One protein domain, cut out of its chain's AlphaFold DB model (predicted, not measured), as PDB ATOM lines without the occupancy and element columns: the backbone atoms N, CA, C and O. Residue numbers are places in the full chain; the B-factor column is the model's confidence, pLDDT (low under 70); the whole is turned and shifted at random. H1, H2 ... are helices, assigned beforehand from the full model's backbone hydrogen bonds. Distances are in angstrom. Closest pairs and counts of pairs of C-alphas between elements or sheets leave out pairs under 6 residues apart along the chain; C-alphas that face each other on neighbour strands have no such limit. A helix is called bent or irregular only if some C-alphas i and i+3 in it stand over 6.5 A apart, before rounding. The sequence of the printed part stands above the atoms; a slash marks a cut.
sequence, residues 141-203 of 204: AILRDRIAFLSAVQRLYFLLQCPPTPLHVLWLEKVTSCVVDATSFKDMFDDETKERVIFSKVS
ATOM      1  N   ALA A 141      14.037  44.424  19.287       90.75
ATOM      2  CA  ALA A 141      14.841  43.243  18.974       90.75
ATOM      3  C   ALA A 141      16.069  43.633  18.137       90.75
ATOM      4  O   ALA A 141      17.194  43.393  18.565       90.75
ATOM      5  N   ILE A 142      15.862  44.392  17.054       88.50
ATOM      6  CA  ILE A 142      16.946  44.889  16.189       88.50
ATOM      7  C   ILE A 142      17.984  45.690  16.991       88.50
ATOM      8  O   ILE A 142      19.192  45.509  16.826       88.50
ATOM      9  N   LEU A 143      17.537  46.591  17.872       91.19
ATOM     10  CA  LEU A 143      18.443  47.373  18.721       91.19
ATOM     11  C   LEU A 143      19.220  46.491  19.705       91.19
ATOM     12  O   LEU A 143      20.415  46.713  19.908       91.19
ATOM     13  N   ARG A 144      18.567  45.494  20.309       91.69
ATOM     14  CA  ARG A 144      19.220  44.540  21.214       91.69
ATOM     15  C   ARG A 144      20.323  43.770  20.490       91.69
ATOM     16  O   ARG A 144      21.425  43.672  21.030       91.69
ATOM     17  N   ASP A 145      20.059  43.303  19.274       87.19
ATOM     18  CA  ASP A 145      21.032  42.557  18.470       87.19
ATOM     19  C   ASP A 145      22.213  43.447  18.056       87.19
ATOM     20  O   ASP A 145      23.373  43.049  18.183       87.19
ATOM     21  N   ARG A 146      21.950  44.711  17.692       87.69
ATOM     22  CA  ARG A 146      22.994  45.724  17.443       87.69
ATOM     23  C   ARG A 146      23.900  45.947  18.652       87.69
ATOM     24  O   ARG A 146      25.122  45.976  18.510       87.69
ATOM     25  N   ILE A 147      23.324  46.097  19.844       91.00
ATOM     26  CA  ILE A 147      24.089  46.280  21.087       91.00
ATOM     27  C   ILE A 147      24.923  45.030  21.400       91.00
ATOM     28  O   ILE A 147      26.087  45.155  21.797       91.00
ATOM     29  N   ALA A 148      24.360  43.835  21.211       89.56
ATOM     30  CA  ALA A 148      25.065  42.574  21.425       89.56
ATOM     31  C   ALA A 148      26.265  42.427  20.475       89.56
ATOM     32  O   ALA A 148      27.371  42.115  20.928       89.56
ATOM     33  N   PHE A 149      26.081  42.753  19.192       89.25
ATOM     34  CA  PHE A 149      27.160  42.791  18.207       89.25
ATOM     35  C   PHE A 149      28.271  43.772  18.607       89.25
ATOM     36  O   PHE A 149      29.439  43.385  18.679       89.25
ATOM     37  N   LEU A 150      27.924  45.022  18.937       89.88
ATOM     38  CA  LEU A 150      28.903  46.025  19.373       89.88
ATOM     39  C   LEU A 150      29.675  45.561  20.614       89.88
ATOM     40  O   LEU A 150      30.893  45.722  20.681       89.88
ATOM     41  N   SER A 151      28.989  44.918  21.560       91.25
ATOM     42  CA  SER A 151      29.611  44.350  22.758       91.25
ATOM     43  C   SER A 151      30.588  43.215  22.417       91.25
ATOM     44  O   SER A 151      31.654  43.117  23.026       91.25
ATOM     45  N   ALA A 152      30.278  42.364  21.432       89.38
ATOM     46  CA  ALA A 152      31.185  41.319  20.949       89.38
ATOM     47  C   ALA A 152      32.437  41.905  20.274       89.38
ATOM     48  O   ALA A 152      33.556  41.499  20.594       89.38
ATOM     49  N   VAL A 153      32.266  42.917  19.419       88.38
ATOM     50  CA  VAL A 153      33.384  43.634  18.782       88.38
ATOM     51  C   VAL A 153      34.252  44.340  19.824       88.38
ATOM     52  O   VAL A 153      35.478  44.280  19.747       88.38
ATOM     53  N   GLN A 154      33.645  44.962  20.835       90.88
ATOM     54  CA  GLN A 154      34.376  45.624  21.913       90.88
ATOM     55  C   GLN A 154      35.193  44.627  22.752       90.88
ATOM     56  O   GLN A 154      36.351  44.905  23.072       90.88
ATOM     57  N   ARG A 155      34.642  43.443  23.065       90.88
ATOM     58  CA  ARG A 155      35.399  42.353  23.713       90.88
ATOM     59  C   ARG A 155      36.604  41.930  22.874       90.88
ATOM     60  O   ARG A 155      37.700  41.787  23.415       90.88
ATOM     61  N   LEU A 156      36.413  41.765  21.565       90.69
ATOM     62  CA  LEU A 156      37.484  41.404  20.637       90.69
ATOM     63  C   LEU A 156      38.577  42.480  20.584       90.69
ATOM     64  O   LEU A 156      39.758  42.153  20.678       90.69
ATOM     65  N   TYR A 157      38.196  43.756  20.513       90.75
ATOM     66  CA  TYR A 157      39.132  44.879  20.566       90.75
ATOM     67  C   TYR A 157      40.011  44.835  21.826       90.75
ATOM     68  O   TYR A 157      41.237  44.889  21.718       90.75
ATOM     69  N   PHE A 158      39.416  44.651  23.011       91.00
ATOM     70  CA  PHE A 158      40.181  44.563  24.259       91.00
ATOM     71  C   PHE A 158      41.134  43.357  24.298       91.00
ATOM     72  O   PHE A 158      42.248  43.485  24.802       91.00
ATOM     73  N   LEU A 159      40.736  42.204  23.746       89.56
ATOM     74  CA  LEU A 159      41.605  41.022  23.652       89.56
ATOM     75  C   LEU A 159      42.817  41.247  22.739       89.56
ATOM     76  O   LEU A 159      43.895  40.720  23.018       89.56
ATOM     77  N   LEU A 160      42.636  42.011  21.659       88.88
ATOM     78  CA  LEU A 160      43.688  42.323  20.690       88.88
ATOM     79  C   LEU A 160      44.608  43.459  21.146       88.88
ATOM     80  O   LEU A 160      45.730  43.554  20.656       88.88
ATOM     81  N   GLN A 161      44.166  44.309  22.076       91.94
ATOM     82  CA  GLN A 161      44.951  45.454  22.537       91.94
ATOM     83  C   GLN A 161      46.188  45.046  23.358       91.94
ATOM     84  O   GLN A 161      47.199  45.742  23.312       91.94
ATOM     85  N   CYS A 162      46.137  43.908  24.061       82.62
ATOM     86  CA  CYS A 162      47.255  43.366  24.842       82.62
ATOM     87  C   CYS A 162      47.381  41.842  24.639       82.62
ATOM     88  O   CYS A 162      46.961  41.071  25.509       82.62
ATOM     89  N   PRO A 163      47.934  41.374  23.506       85.62
ATOM     90  CA  PRO A 163      48.108  39.949  23.266       85.62
ATOM     91  C   PRO A 163      49.189  39.375  24.200       85.62
ATOM     92  O   PRO A 163      50.241  39.994  24.380       85.62
ATOM     93  N   PRO A 164      48.968  38.192  24.797       85.38
ATOM     94  CA  PRO A 164      49.981  37.542  25.611       85.38
ATOM     95  C   PRO A 164      51.168  37.117  24.742       85.38
ATOM     96  O   PRO A 164      51.003  36.566  23.651       85.38
ATOM     97  N   THR A 165      52.373  37.338  25.256       82.94
ATOM     98  CA  THR A 165      53.621  36.809  24.699       82.94
ATOM     99  C   THR A 165      54.237  35.839  25.710       82.94
ATOM    100  O   THR A 165      54.626  36.296  26.787       82.94
ATOM    101  N   PRO A 166      54.358  34.530  25.405       84.00
ATOM    102  CA  PRO A 166      54.012  33.858  24.147       84.00
ATOM    103  C   PRO A 166      52.495  33.660  23.951       84.00
ATOM    104  O   PRO A 166      51.719  33.657  24.902       84.00
ATOM    105  N   LEU A 167      52.076  33.468  22.697       85.25
ATOM    106  CA  LEU A 167      50.681  33.187  22.354       85.25
ATOM    107  C   LEU A 167      50.266  31.811  22.892       85.25
ATOM    108  O   LEU A 167      50.859  30.791  22.542       85.25
ATOM    109  N   HIS A 168      49.223  31.778  23.719       89.06
ATOM    110  CA  HIS A 168      48.668  30.546  24.279       89.06
ATOM    111  C   HIS A 168      47.381  30.130  23.557       89.06
ATOM    112  O   HIS A 168      46.568  30.977  23.186       89.06
ATOM    113  N   VAL A 169      47.154  28.817  23.436       89.88
ATOM    114  CA  VAL A 169      45.952  28.231  22.808       89.88
ATOM    115  C   VAL A 169      44.659  28.778  23.427       89.88
ATOM    116  O   VAL A 169      43.764  29.191  22.702       89.88
ATOM    117  N   LEU A 170      44.604  28.916  24.756       89.25
ATOM    118  CA  LEU A 170      43.447  29.477  25.471       89.25
ATOM    119  C   LEU A 170      43.112  30.925  25.068       89.25
ATOM    120  O   LEU A 170      41.961  31.345  25.162       89.25
ATOM    121  N   TRP A 171      44.103  31.724  24.656       91.38
ATOM    122  CA  TRP A 171      43.846  33.076  24.151       91.38
ATOM    123  C   TRP A 171      43.255  33.025  22.741       91.38
ATOM    124  O   TRP A 171      42.277  33.719  22.471       91.38
ATOM    125  N   LEU A 172      43.781  32.152  21.875       89.81
ATOM    126  CA  LEU A 172      43.230  31.922  20.537       89.81
ATOM    127  C   LEU A 172      41.788  31.403  20.597       89.81
ATOM    128  O   LEU A 172      40.951  31.869  19.829       89.81
ATOM    129  N   GLU A 173      41.467  30.511  21.537       91.12
ATOM    130  CA  GLU A 173      40.094  30.046  21.772       91.12
ATOM    131  C   GLU A 173      39.161  31.197  22.167       91.12
ATOM    132  O   GLU A 173      38.060  31.309  21.630       91.12
ATOM    133  N   LYS A 174      39.609  32.109  23.044       89.62
ATOM    134  CA  LYS A 174      38.829  33.299  23.433       89.62
ATOM    135  C   LYS A 174      38.595  34.250  22.263       89.62
ATOM    136  O   LYS A 174      37.479  34.730  22.092       89.62
ATOM    137  N   VAL A 175      39.622  34.508  21.453       90.44
ATOM    138  CA  VAL A 175      39.488  35.330  20.240       90.44
ATOM    139  C   VAL A 175      38.519  34.669  19.265       90.44
ATOM    140  O   VAL A 175      37.597  35.326  18.795       90.44
ATOM    141  N   THR A 176      38.670  33.366  19.026       90.50
ATOM    142  CA  THR A 176      37.791  32.594  18.138       90.50
ATOM    143  C   THR A 176      36.346  32.635  18.628       90.50
ATOM    144  O   THR A 176      35.452  32.916  17.841       90.50
ATOM    145  N   SER A 177      36.107  32.458  19.931       90.56
ATOM    146  CA  SER A 177      34.774  32.587  20.529       90.56
ATOM    147  C   SER A 177      34.186  33.986  20.332       90.56
ATOM    148  O   SER A 177      33.039  34.095  19.916       90.56
ATOM    149  N   CYS A 178      34.956  35.060  20.544       88.75
ATOM    150  CA  CYS A 178      34.469  36.421  20.288       88.75
ATOM    151  C   CYS A 178      34.187  36.691  18.803       88.75
ATOM    152  O   CYS A 178      33.249  37.422  18.496       88.75
ATOM    153  N   VAL A 179      34.973  36.114  17.888       88.38
ATOM    154  CA  VAL A 179      34.714  36.196  16.442       88.38
ATOM    155  C   VAL A 179      33.427  35.455  16.092       88.38
ATOM    156  O   VAL A 179      32.580  36.031  15.417       88.38
ATOM    157  N   VAL A 180      33.247  34.228  16.588       89.31
ATOM    158  CA  VAL A 180      32.034  33.427  16.372       89.31
ATOM    159  C   VAL A 180      30.801  34.172  16.888       89.31
ATOM    160  O   VAL A 180      29.859  34.368  16.119       89.31
ATOM    161  N   ASP A 181      30.852  34.684  18.122       87.56
ATOM    162  CA  ASP A 181      29.795  35.512  18.719       87.56
ATOM    163  C   ASP A 181      29.501  36.765  17.886       87.56
ATOM    164  O   ASP A 181      28.354  37.163  17.747       87.56
ATOM    165  N   ALA A 182      30.517  37.438  17.341       85.38
ATOM    166  CA  ALA A 182      30.281  38.597  16.487       85.38
ATOM    167  C   ALA A 182      29.590  38.165  15.185       85.38
ATOM    168  O   ALA A 182      28.603  38.775  14.782       85.38
ATOM    169  N   THR A 183      30.081  37.103  14.540       83.75
ATOM    170  CA  THR A 183      29.569  36.606  13.251       83.75
ATOM    171  C   THR A 183      28.175  35.997  13.320       83.75
ATOM    172  O   THR A 183      27.491  35.997  12.299       83.75
ATOM    173  N   SER A 184      27.701  35.556  14.490       86.25
ATOM    174  CA  SER A 184      26.338  35.027  14.637       86.25
ATOM    175  C   SER A 184      25.247  36.064  14.362       86.25
ATOM    176  O   SER A 184      24.106  35.692  14.120       86.25
ATOM    177  N   PHE A 185      25.586  37.356  14.370       83.12
ATOM    178  CA  PHE A 185      24.650  38.440  14.067       83.12
ATOM    179  C   PHE A 185      24.663  38.865  12.588       83.12
ATOM    180  O   PHE A 185      23.901  39.750  12.215       83.12
ATOM    181  N   LYS A 186      25.504  38.258  11.733       73.81
ATOM    182  CA  LYS A 186      25.733  38.675  10.334       73.81
ATOM    183  C   LYS A 186      24.453  38.770   9.499       73.81
ATOM    184  O   LYS A 186      24.289  39.743   8.769       73.81
ATOM    185  N   ASP A 187      23.556  37.798   9.636       72.12
ATOM    186  CA  ASP A 187      22.334  37.706   8.825       72.12
ATOM    187  C   ASP A 187      21.233  38.682   9.276       72.12
ATOM    188  O   ASP A 187      20.211  38.818   8.610       72.12
ATOM    189  N   MET A 188      21.438  39.393  10.392       72.38
ATOM    190  CA  MET A 188      20.486  40.378  10.923       72.38
ATOM    191  C   MET A 188      20.713  41.798  10.385       72.38
ATOM    192  O   MET A 188      19.980  42.723  10.736       72.38
ATOM    193  N   PHE A 189      21.740  41.986   9.555       71.31
ATOM    194  CA  PHE A 189      22.146  43.277   9.021       71.31
ATOM    195  C   PHE A 189      21.909  43.348   7.509       71.31
ATOM    196  O   PHE A 189      22.428  42.529   6.744       71.31
ATOM    197  N   ASP A 190      21.157  44.361   7.069       67.56
ATOM    198  CA  ASP A 190      20.930  44.630   5.644       67.56
ATOM    199  C   ASP A 190      22.243  44.811   4.876       67.56
ATOM    200  O   ASP A 190      23.252  45.259   5.434       67.56
ATOM    201  N   ASP A 191      22.221  44.487   3.580       59.03
ATOM    202  CA  ASP A 191      23.411  44.429   2.719       59.03
ATOM    203  C   ASP A 191      24.236  45.728   2.696       59.03
ATOM    204  O   ASP A 191      25.458  45.694   2.559       59.03
ATOM    205  N   GLU A 192      23.587  46.870   2.915       59.50
ATOM    206  CA  GLU A 192      24.207  48.200   2.848       59.50
ATOM    207  C   GLU A 192      24.767  48.713   4.186       59.50
ATOM    208  O   GLU A 192      25.338  49.806   4.259       59.50
ATOM    209  N   THR A 193      24.623  47.959   5.275       70.12
ATOM    210  CA  THR A 193      25.037  48.431   6.602       70.12
ATOM    211  C   THR A 193      26.543  48.276   6.852       70.12
ATOM    212  O   THR A 193      27.191  47.317   6.426       70.12
ATOM    213  N   LYS A 194      27.131  49.235   7.585       71.62
ATOM    214  CA  LYS A 194      28.573  49.253   7.911       71.62
ATOM    215  C   LYS A 194      29.005  47.995   8.670       71.62
ATOM    216  O   LYS A 194      30.145  47.560   8.518       71.62
ATOM    217  N   GLU A 195      28.107  47.406   9.453       71.25
ATOM    218  CA  GLU A 195      28.318  46.145  10.161       71.25
ATOM    219  C   GLU A 195      28.595  44.979   9.198       71.25
ATOM    220  O   GLU A 195      29.510  44.187   9.431       71.25
ATOM    221  N   ARG A 196      27.902  44.913   8.057       69.81
ATOM    222  CA  ARG A 196      28.098  43.851   7.059       69.81
ATOM    223  C   ARG A 196      29.426  43.958   6.310       69.81
ATOM    224  O   ARG A 196      30.064  42.941   6.044       69.81
ATOM    225  N   VAL A 197      29.907  45.182   6.087       70.38
ATOM    226  CA  VAL A 197      31.262  45.454   5.564       70.38
ATOM    227  C   VAL A 197      32.354  44.991   6.538       70.38
ATOM    228  O   VAL A 197      33.456  44.631   6.123       70.38
ATOM    229  N   ILE A 198      32.081  44.996   7.846       71.75
ATOM    230  CA  ILE A 198      33.001  44.427   8.840       71.75
ATOM    231  C   ILE A 198      32.983  42.899   8.728       71.75
ATOM    232  O   ILE A 198      34.047  42.286   8.669       71.75
ATOM    233  N   PHE A 199      31.807  42.278   8.604       69.62
ATOM    234  CA  PHE A 199      31.702  40.825   8.431       69.62
ATOM    235  C   PHE A 199      32.379  40.300   7.165       69.62
ATOM    236  O   PHE A 199      33.024  39.254   7.228       69.62
ATOM    237  N   SER A 200      32.311  41.031   6.049       67.94
ATOM    238  CA  SER A 200      33.014  40.659   4.811       67.94
ATOM    239  C   SER A 200      34.542  40.726   4.929       67.94
ATOM    240  O   SER A 200      35.243  40.265   4.037       67.94
ATOM    241  N   LYS A 201      35.076  41.337   5.995       70.75
ATOM    242  CA  LYS A 201      36.517  41.374   6.295       70.75
ATOM    243  C   LYS A 201      36.944  40.333   7.329       70.75
ATOM    244  O   LYS A 201      38.138  40.097   7.478       70.75
ATOM    245  N   VAL A 202      35.991  39.760   8.066       65.75
ATOM    246  CA  VAL A 202      36.237  38.818   9.170       65.75
ATOM    247  C   VAL A 202      36.003  37.364   8.742       65.75
ATOM    248  O   VAL A 202      36.664  36.475   9.266       65.75
ATOM    249  N   SER A 203      35.123  37.115   7.767       48.28
ATOM    250  CA  SER A 203      34.957  35.807   7.121       48.28
ATOM    251  C   SER A 203      35.449  35.882   5.671       48.28
ATOM    252  O   SER A 203      34.976  36.776   4.965       48.28
TER     253      SER A 203
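This is residues 141 to 203 of the 204 residues of a protein of Heterorhabditis bacteriophora (UniProt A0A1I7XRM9). A long helical hairpin makes the main part: H1, the longest helix, runs one way and H2 folds back beside it at a small angle. The short helix H3 is set to one side of this pair, loosely, near the end of H2 and apart from H1, while at the other end of H2 residues 164 to 170 stick out. The printed part has 63 residues, with three named helices in the order H1, H2, H3 and no named strand, and its class is all helix, with 45 residues in the helices. The whole is only just compact, close to loose, with a radius of gyration of the C-alphas of 12.8 A, and it is elongated, spanning 39 by 21 by 16 A.

H1, residues 141 to 161, touches H2, residues 169 to 183, with 14 pairs of C-alphas within 8 A. The closest C-alphas of the two are those of Ala 152 and Ala 182, 5.3 A apart. Their lines stand at a shallow tilt of 27 degrees and they run opposite ways, forming a helical hairpin; their centres are 12.7 A apart. H3, residues 194 to 202, is close to H2 but not clearly touching it, with 2 pairs of C-alphas within 8 A. The closest C-alphas here are those of Thr 183 and Phe 199, 6.8 A apart. H2 and H3 run opposite ways at a tilt of 38 degrees, only just steep. H1 and H3 are apart. In H1 and H2 every O i to N i+4 pair is within hydrogen-bond range; in H3 4 of 5 are.

H1 begins at C-alpha 141, at (14.841, 43.243, 18.974), and measures 30.4 A to C-alpha 161, at (44.951, 45.454, 22.537). H2 measures 20.7 A from C-alpha 169 to C-alpha 183. H3 measures 13.0 A and ends at C-alpha 202, at (36.237, 38.818, 9.170). No helix is bent or irregular.

The two C-alphas farthest apart are those of Ala 141 and Pro 166, at 40.6 A. The first and last printed C-alphas, those of Ala 141 and Ser 203, are 24.5 A apart. The printed part has no cut. The link from H1 to H2 has 7 residues and that from H2 to H3 has 10; both are short but not tight. Residues 164 to 170, of which 169 and 170 belong to H2, stand free. The mean pLDDT of the printed part is 82.7. It is under 70 at residues 190 to 192, 196, 199 to 200 and 202 to 203, and H3 has a mean of 70.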